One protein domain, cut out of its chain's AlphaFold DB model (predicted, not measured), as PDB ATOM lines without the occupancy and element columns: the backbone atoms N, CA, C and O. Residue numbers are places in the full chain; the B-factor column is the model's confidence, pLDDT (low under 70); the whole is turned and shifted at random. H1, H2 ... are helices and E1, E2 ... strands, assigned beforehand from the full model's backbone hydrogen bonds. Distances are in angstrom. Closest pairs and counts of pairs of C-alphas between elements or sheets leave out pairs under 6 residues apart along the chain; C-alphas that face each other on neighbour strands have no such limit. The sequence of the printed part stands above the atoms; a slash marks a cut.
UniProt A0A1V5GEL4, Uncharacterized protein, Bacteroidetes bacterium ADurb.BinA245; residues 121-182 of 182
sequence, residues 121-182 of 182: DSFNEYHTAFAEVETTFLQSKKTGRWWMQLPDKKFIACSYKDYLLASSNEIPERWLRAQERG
ATOM      1  N   ASP A 121     266.088 273.451 247.396       95.75
ATOM      2  CA  ASP A 121     265.731 273.261 248.810       95.75
ATOM      3  C   ASP A 121     266.109 271.870 249.355       95.75
ATOM      4  O   ASP A 121     266.350 271.708 250.558       95.75
ATOM      5  N   SER A 122     266.234 270.866 248.480       96.62
ATOM      6  CA  SER A 122     266.686 269.512 248.820       96.62
ATOM      7  C   SER A 122     268.207 269.398 249.009       96.62
ATOM      8  O   SER A 122     268.682 268.317 249.372       96.62
ATOM      9  N   PHE A 123     268.977 270.474 248.812       97.81
ATOM     10  CA  PHE A 123     270.440 270.464 248.879       97.81
ATOM     11  C   PHE A 123     270.984 271.447 249.917       97.81
ATOM     12  O   PHE A 123     270.369 272.465 250.238       97.81
ATOM     13  N   ASN A 124     272.139 271.105 250.482       97.69
ATOM     14  CA  ASN A 124     273.024 272.070 251.124       97.69
ATOM     15  C   ASN A 124     273.951 272.626 250.040       97.69
ATOM     16  O   ASN A 124     274.584 271.842 249.328       97.69
ATOM     17  N   GLU A 125     274.017 273.950 249.909       97.31
ATOM     18  CA  GLU A 125     274.895 274.619 248.947       97.31
ATOM     19  C   GLU A 125     276.139 275.163 249.649       97.31
ATOM     20  O   GLU A 125     276.043 275.808 250.696       97.31
ATOM     21  N   TYR A 126     277.305 274.908 249.062       96.88
ATOM     22  CA  TYR A 126     278.592 275.381 249.556       96.88
ATOM     23  C   TYR A 126     279.310 276.119 248.433       96.88
ATOM     24  O   TYR A 126     279.698 275.514 247.432       96.88
ATOM     25  N   HIS A 127     279.499 277.424 248.598       95.00
ATOM     26  CA  HIS A 127     280.297 278.226 247.677       95.00
ATOM     27  C   HIS A 127     281.753 278.207 248.137       95.00
ATOM     28  O   HIS A 127     282.047 278.516 249.291       95.00
ATOM     29  N   THR A 128     282.654 277.820 247.243       92.31
ATOM     30  CA  THR A 128     284.094 277.776 247.505       92.31
ATOM     31  C   THR A 128     284.851 278.296 246.290       92.31
ATOM     32  O   THR A 128     284.292 278.419 245.199       92.31
ATOM     33  N   ALA A 129     286.123 278.611 246.479       89.19
ATOM     34  CA  ALA A 129     287.023 278.961 245.399       89.19
ATOM     35  C   ALA A 129     288.329 278.193 245.577       89.19
ATOM     36  O   ALA A 129     288.875 278.139 246.678       89.19
ATOM     37  N   PHE A 130     288.826 277.615 244.489       88.69
ATOM     38  CA  PHE A 130     290.146 276.998 244.434       88.69
ATOM     39  C   PHE A 130     290.868 277.524 243.200       88.69
ATOM     40  O   PHE A 130     290.248 277.668 242.149       88.69
ATOM     41  N   ALA A 131     292.161 277.831 243.314       86.38
ATOM     42  CA  ALA A 131     292.959 278.344 242.195       86.38
ATOM     43  C   ALA A 131     292.263 279.484 241.407       86.38
ATOM     44  O   ALA A 131     292.264 279.484 240.179       86.38
ATOM     45  N   GLU A 132     291.628 280.423 242.124       85.31
ATOM     46  CA  GLU A 132     290.866 281.568 241.575       85.31
ATOM     47  C   GLU A 132     289.586 281.208 240.791       85.31
ATOM     48  O   GLU A 132     288.928 282.084 240.230       85.31
ATOM     49  N   VAL A 133     289.175 279.937 240.795       86.94
ATOM     50  CA  VAL A 133     287.923 279.471 240.190       86.94
ATOM     51  C   VAL A 133     286.841 279.368 241.259       86.94
ATOM     52  O   VAL A 133     286.903 278.512 242.142       86.94
ATOM     53  N   GLU A 134     285.815 280.214 241.160       90.50
ATOM     54  CA  GLU A 134     284.607 280.085 241.979       90.50
ATOM     55  C   GLU A 134     283.782 278.869 241.540       90.50
ATOM     56  O   GLU A 134     283.444 278.702 240.365       90.50
ATOM     57  N   THR A 135     283.404 278.030 242.502       93.69
ATOM     58  CA  THR A 135     282.532 276.880 242.270       93.69
ATOM     59  C   THR A 135     281.500 276.727 243.383       93.69
ATOM     60  O   THR A 135     281.644 277.224 244.501       93.69
ATOM     61  N   THR A 136     280.431 276.006 243.066       96.19
ATOM     62  CA  THR A 136     279.392 275.631 244.022       96.19
ATOM     63  C   THR A 136     279.347 274.116 244.139       96.19
ATOM     64  O   THR A 136     279.204 273.412 243.137       96.19
ATOM     65  N   PHE A 137     279.427 273.619 245.366       97.75
ATOM     66  CA  PHE A 137     279.154 272.230 245.701       97.75
ATOM     67  C   PHE A 137     277.727 272.093 246.221       97.75
ATOM     68  O   PHE A 137     277.240 272.938 246.971       97.75
ATOM     69  N   LEU A 138     277.071 271.001 245.840       97.94
ATOM     70  CA  LEU A 138     275.767 270.607 246.353       97.94
ATOM     71  C   LEU A 138     275.901 269.280 247.079       97.94
ATOM     72  O   LEU A 138     276.440 268.322 246.527       97.94
ATOM     73  N   GLN A 139     275.338 269.204 248.279       97.81
ATOM     74  CA  GLN A 139     275.150 267.952 248.998       97.81
ATOM     75  C   GLN A 139     273.656 267.668 249.127       97.81
ATOM     76  O   GLN A 139     272.910 268.479 249.673       97.81
ATOM     77  N   SER A 140     273.207 266.501 248.667       96.50
ATOM     78  CA  SER A 140     271.813 266.082 248.843       96.50
ATOM     79  C   SER A 140     271.501 265.878 250.321       96.50
ATOM     80  O   SER A 140     272.131 265.053 250.985       96.50
ATOM     81  N   LYS A 141     270.469 266.559 250.831       96.19
ATOM     82  CA  LYS A 141     269.955 266.342 252.194       96.19
ATOM     83  C   LYS A 141     269.310 264.961 252.352       96.19
ATOM     84  O   LYS A 141     269.190 264.466 253.469       96.19
ATOM     85  N   LYS A 142     268.883 264.337 251.245       93.56
ATOM     86  CA  LYS A 142     268.199 263.033 251.236       93.56
ATOM     87  C   LYS A 142     269.184 261.865 251.246       93.56
ATOM     88  O   LYS A 142     268.932 260.863 251.912       93.56
ATOM     89  N   THR A 143     270.274 261.965 250.484       93.12
ATOM     90  CA  THR A 143     271.191 260.835 250.240       93.12
ATOM     91  C   THR A 143     272.621 261.080 250.705       93.12
ATOM     92  O   THR A 143     273.399 260.131 250.764       93.12
ATOM     93  N   GLY A 144     272.987 262.327 251.011       94.50
ATOM     94  CA  GLY A 144     274.356 262.719 251.349       94.50
ATOM     95  C   GLY A 144     275.320 262.728 250.160       94.50
ATOM     96  O   GLY A 144     276.502 263.000 250.357       94.50
ATOM     97  N   ARG A 145     274.851 262.434 248.938       95.44
ATOM     98  CA  ARG A 145     275.681 262.462 247.728       95.44
ATOM     99  C   ARG A 145     276.066 263.887 247.355       95.44
ATOM    100  O   ARG A 145     275.348 264.829 247.686       95.44
ATOM    101  N   TRP A 146     277.184 264.014 246.646       97.50
ATOM    102  CA  TRP A 146     277.769 265.301 246.296       97.50
ATOM    103  C   TRP A 146     277.805 265.539 244.787       97.50
ATOM    104  O   TRP A 146     277.902 264.599 243.984       97.50
ATOM    105  N   TRP A 147     277.715 266.817 244.433       97.50
ATOM    106  CA  TRP A 147     277.941 267.354 243.101       97.50
ATOM    107  C   TRP A 147     278.793 268.611 243.201       97.50
ATOM    108  O   TRP A 147     278.678 269.364 244.166       97.50
ATOM    109  N   MET A 148     279.584 268.866 242.168       96.44
ATOM    110  CA  MET A 148     280.354 270.098 242.018       96.44
ATOM    111  C   MET A 148     280.035 270.765 240.689       96.44
ATOM    112  O   MET A 148     279.760 270.085 239.695       96.44
ATOM    113  N   GLN A 149     280.062 272.094 240.680       95.44
ATOM    114  CA  GLN A 149     279.790 272.896 239.497       95.44
ATOM    115  C   GLN A 149     281.059 273.100 238.655       95.44
ATOM    116  O   GLN A 149     282.111 273.507 239.156       95.44
ATOM    117  N   LEU A 150     280.947 272.850 237.354       93.50
ATOM    118  CA  LEU A 150     281.953 273.193 236.351       93.50
ATOM    119  C   LEU A 150     281.781 274.655 235.874       93.50
ATOM    120  O   LEU A 150     280.711 275.241 236.068       93.50
ATOM    121  N   PRO A 151     282.785 275.264 235.210       90.44
ATOM    122  CA  PRO A 151     282.692 276.627 234.674       90.44
ATOM    123  C   PRO A 151     281.506 276.850 233.726       90.44
ATOM    124  O   PRO A 151     280.910 277.926 233.729       90.44
ATOM    125  N   ASP A 152     281.102 275.818 232.979       90.88
ATOM    126  CA  ASP A 152     279.931 275.829 232.087       90.88
ATOM    127  C   ASP A 152     278.580 275.728 232.828       90.88
ATOM    128  O   ASP A 152     277.531 275.545 232.208       90.88
ATOM    129  N   LYS A 153     278.603 275.853 234.162       90.69
ATOM    130  CA  LYS A 153     277.470 275.764 235.093       90.69
ATOM    131  C   LYS A 153     276.823 274.383 235.197       90.69
ATOM    132  O   LYS A 153     275.873 274.244 235.976       90.69
ATOM    133  N   LYS A 154     277.340 273.356 234.513       92.38
ATOM    134  CA  LYS A 154     276.882 271.974 234.702       92.38
ATOM    135  C   LYS A 154     277.382 271.420 236.029       92.38
ATOM    136  O   LYS A 154     278.470 271.748 236.496       92.38
ATOM    137  N   PHE A 155     276.578 270.551 236.627       94.62
ATOM    138  CA  PHE A 155     276.937 269.824 237.837       94.62
ATOM    139  C   PHE A 155     277.361 268.408 237.477       94.62
ATOM    140  O   PHE A 155     276.650 267.713 236.752       94.62
ATOM    141  N   ILE A 156     278.487 267.967 238.029       95.25
ATOM    142  CA  ILE A 156     278.958 266.587 237.907       95.25
ATOM    143  C   ILE A 156     279.039 265.934 239.279       95.25
ATOM    144  O   ILE A 156     279.236 266.618 240.283       95.25
ATOM    145  N   ALA A 157     278.872 264.612 239.335       96.25
ATOM    146  CA  ALA A 157     279.019 263.880 240.585       96.25
ATOM    147  C   ALA A 157     280.451 264.021 241.117       96.25
ATOM    148  O   ALA A 157     281.407 263.849 240.358       96.25
ATOM    149  N   CYS A 158     280.584 264.280 242.413       97.06
ATOM    150  CA  CYS A 158     281.857 264.327 243.128       97.06
ATOM    151  C   CYS A 158     281.720 263.639 244.494       97.06
ATOM    152  O   CYS A 158     280.628 263.177 244.852       97.06
ATOM    153  N   SER A 159     282.818 263.538 245.237       96.94
ATOM    154  CA  SER A 159     282.830 263.060 246.620       96.94
ATOM    155  C   SER A 159     282.942 264.217 247.615       96.94
ATOM    156  O   SER A 159     283.183 265.371 247.254       96.94
ATOM    157  N   TYR A 160     282.771 263.909 248.900       96.69
ATOM    158  CA  TYR A 160     283.082 264.861 249.967       96.69
ATOM    159  C   TYR A 160     284.581 265.196 250.008       96.69
ATOM    160  O   TYR A 160     284.961 266.317 250.338       96.69
ATOM    161  N   LYS A 161     285.439 264.245 249.621       96.12
ATOM    162  CA  LYS A 161     286.883 264.456 249.521       96.12
ATOM    163  C   LYS A 161     287.220 265.532 248.487       96.12
ATOM    164  O   LYS A 161     288.055 266.385 248.774       96.12
ATOM    165  N   ASP A 162     286.522 265.552 247.348       96.38
ATOM    166  CA  ASP A 162     286.667 266.612 246.339       96.38
ATOM    167  C   ASP A 162     286.353 268.002 246.934       96.38
ATOM    168  O   ASP A 162     287.090 268.961 246.710       96.38
ATOM    169  N   TYR A 163     285.301 268.108 247.756       96.50
ATOM    170  CA  TYR A 163     284.965 269.351 248.462       96.50
ATOM    171  C   TYR A 163     286.047 269.773 249.470       96.50
ATOM    172  O   TYR A 163     286.384 270.956 249.553       96.50
ATOM    173  N   LEU A 164     286.612 268.829 250.229       96.06
ATOM    174  CA  LEU A 164     287.676 269.118 251.199       96.06
ATOM    175  C   LEU A 164     288.963 269.620 250.531       96.06
ATOM    176  O   LEU A 164     289.579 270.561 251.034       96.06
ATOM    177  N   LEU A 165     289.345 269.018 249.400       95.62
ATOM    178  CA  LEU A 165     290.490 269.456 248.595       95.62
ATOM    179  C   LEU A 165     290.269 270.876 248.064       95.62
ATOM    180  O   LEU A 165     291.084 271.760 248.321       95.62
ATOM    181  N   ALA A 166     289.111 271.122 247.445       94.88
ATOM    182  CA  ALA A 166     288.724 272.453 246.981       94.88
ATOM    183  C   ALA A 166     288.751 273.496 248.110       94.88
ATOM    184  O   ALA A 166     289.274 274.593 247.940       94.88
ATOM    185  N   SER A 167     288.240 273.144 249.292       93.69
ATOM    186  CA  SER A 167     288.228 274.028 250.468       93.69
ATOM    187  C   SER A 167     289.625 274.305 251.032       93.69
ATOM    188  O   SER A 167     289.814 275.276 251.760       93.69
ATOM    189  N   SER A 168     290.601 273.469 250.681       94.38
ATOM    190  CA  SER A 168     292.018 273.635 251.011       94.38
ATOM    191  C   SER A 168     292.794 274.321 249.875       94.38
ATOM    192  O   SER A 168     294.021 274.314 249.877       94.38
ATOM    193  N   ASN A 169     292.082 274.947 248.924       92.12
ATOM    194  CA  ASN A 169     292.620 275.625 247.742       92.12
ATOM    195  C   ASN A 169     293.395 274.696 246.781       92.12
ATOM    196  O   ASN A 169     294.239 275.152 246.011       92.12
ATOM    197  N   GLU A 170     293.095 273.395 246.805       93.94
ATOM    198  CA  GLU A 170     293.626 272.402 245.868       93.94
ATOM    199  C   GLU A 170     292.587 272.075 244.790       93.94
ATOM    200  O   GLU A 170     291.396 271.951 245.074       93.94
ATOM    201  N   ILE A 171     293.029 271.914 243.540       92.62
ATOM    202  CA  ILE A 171     292.142 271.568 242.421       92.62
ATOM    203  C   ILE A 171     291.775 270.079 242.520       92.62
ATOM    204  O   ILE A 171     292.674 269.240 242.416       92.62
ATOM    205  N   PRO A 172     290.486 269.706 242.656       94.00
ATOM    206  CA  PRO A 172     290.099 268.300 242.651       94.00
ATOM    207  C   PRO A 172     290.416 267.652 241.297       94.00
ATOM    208  O   PRO A 172     290.006 268.158 240.250       94.00
ATOM    209  N   GLU A 173     291.094 266.500 241.298       91.00
ATOM    210  CA  GLU A 173     291.491 265.810 240.058       91.00
ATOM    211  C   GLU A 173     290.282 265.521 239.158       91.00
ATOM    212  O   GLU A 173     290.328 265.745 237.951       91.00
ATOM    213  N   ARG A 174     289.149 265.113 239.743       92.00
ATOM    214  CA  ARG A 174     287.900 264.854 239.011       92.00
ATOM    215  C   ARG A 174     287.386 266.091 238.270       92.00
ATOM    216  O   ARG A 174     286.809 265.962 237.192       92.00
ATOM    217  N   TRP A 175     287.581 267.277 238.843       92.81
ATOM    218  CA  TRP A 175     287.203 268.539 238.215       92.81
ATOM    219  C   TRP A 175     288.127 268.843 237.039       92.81
ATOM    220  O   TRP A 175     287.644 269.121 235.942       92.81
ATOM    221  N   LEU A 176     289.438 268.690 237.242       90.31
ATOM    222  CA  LEU A 176     290.442 268.889 236.200       90.31
ATOM    223  C   LEU A 176     290.201 267.950 235.010       90.31
ATOM    224  O   LEU A 176     290.091 268.404 233.875       90.31
ATOM    225  N   ARG A 177     290.008 266.650 235.265       88.56
ATOM    226  CA  ARG A 177     289.723 265.651 234.221       88.56
ATOM    227  C   ARG A 177     288.415 265.924 233.484       88.56
ATOM    228  O   ARG A 177     288.324 265.671 232.287       88.56
ATOM    229  N   ALA A 178     287.396 266.442 234.169       89.56
ATOM    230  CA  ALA A 178     286.150 266.832 233.518       89.56
ATOM    231  C   ALA A 178     286.330 268.039 232.583       89.56
ATOM    232  O   ALA A 178     285.658 268.095 231.558       89.56
ATOM    233  N   GLN A 179     287.239 268.968 232.906       87.81
ATOM    234  CA  GLN A 179     287.611 270.072 232.013       87.81
ATOM    235  C   GLN A 179     288.417 269.597 230.800       87.81
ATOM    236  O   GLN A 179     288.155 270.052 229.699       87.81
ATOM    237  N   GLU A 180     289.352 268.656 230.973       86.44
ATOM    238  CA  GLU A 180     290.171 268.125 229.866       86.44
ATOM    239  C   GLU A 180     289.354 267.359 228.806       86.44
ATOM    240  O   GLU A 180     289.801 267.204 227.671       86.44
ATOM    241  N   ARG A 181     288.175 266.844 229.179       81.12
ATOM    242  CA  ARG A 181     287.289 266.048 228.308       81.12
ATOM    243  C   ARG A 181     286.230 266.877 227.569       81.12
ATOM    244  O   ARG A 181     285.556 266.315 226.704       81.12
ATOM    245  N   GLY A 182     286.026 268.134 227.971       63.44
ATOM    246  CA  GLY A 182     285.044 269.062 227.392       63.44
ATOM    247  C   GLY A 182     285.623 269.881 226.251       63.44
ATOM    248  O   GLY A 182     284.829 270.212 225.343       63.44
TER     249      GLY A 182
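What this domain is: This is residues 121 to 182 of the 182 residues of an uncharacterized protein of Bacteroidetes bacterium ADurb.BinA245 (UniProt A0A1V5GEL4). A strongly twisted wall of four strands, begun by the long hairpin of E1 and E2, has the short helix H1 packed over one face, while a second short helix, H2, only grazes the sheet near E4. The printed part has 62 residues, with named elements in the order E1, E2, E3, E4, H1, H2. The sheet, E1 - E2 - E3 - E4, is antiparallel throughout, a meander in which each strand is the antiparallel neighbour of the one before; the class is mixed, helices and strands. The whole is compact, with a radius of gyration of the C-alphas of 10.9 A and spans of 31 by 24 by 17 A.

How they stand to each other: E1, residues 123 to 130, and E2, residues 133 to 140, form a hairpin, with N 126 and O 137 within hydrogen-bond range at 2.9 A. E2 and E3, residues 146 to 149, form another, with N 138 and O 147 at 2.8 A. E3 and E4, residues 155 to 158, form a third, with N 148 and O 156 at 3.0 A. H1, residues 160 to 167, is on the sheet at a height of 8.3 A, over E2 and, only just, with 3 C-alphas, over E3. Its closest C-alpha pair with E1 is Phe 130 and Ala 166, 5.4 A. H2, residues 173 to 180, only grazes the sheet with residues 174 to 178. H1 and H2 are close but not clearly touching, about perpendicular at 77 degrees; their closest C-alphas, of Asp 162 and Arg 174, are 7.6 A apart. In both helices every O i to N i+4 pair is within hydrogen-bond range.

Where its parts are: E1 runs 21.2 A from C-alpha 123 at (270.440, 270.464, 248.879), and E2 22.7 A. E3 measures 10.4 A, E4 9.1 A, and H1 10.5 A. H2, also 10.5 A, ends with C-alpha 180 at (290.171, 268.125, 229.866).

The domain as a whole: The farthest C-alphas, of Asp 121 and Glu 180, are 31.3 A apart. The printed part has no cut, and its five links are tight. Mean pLDDT of the printed part is 93.1; residue 182 is under 70.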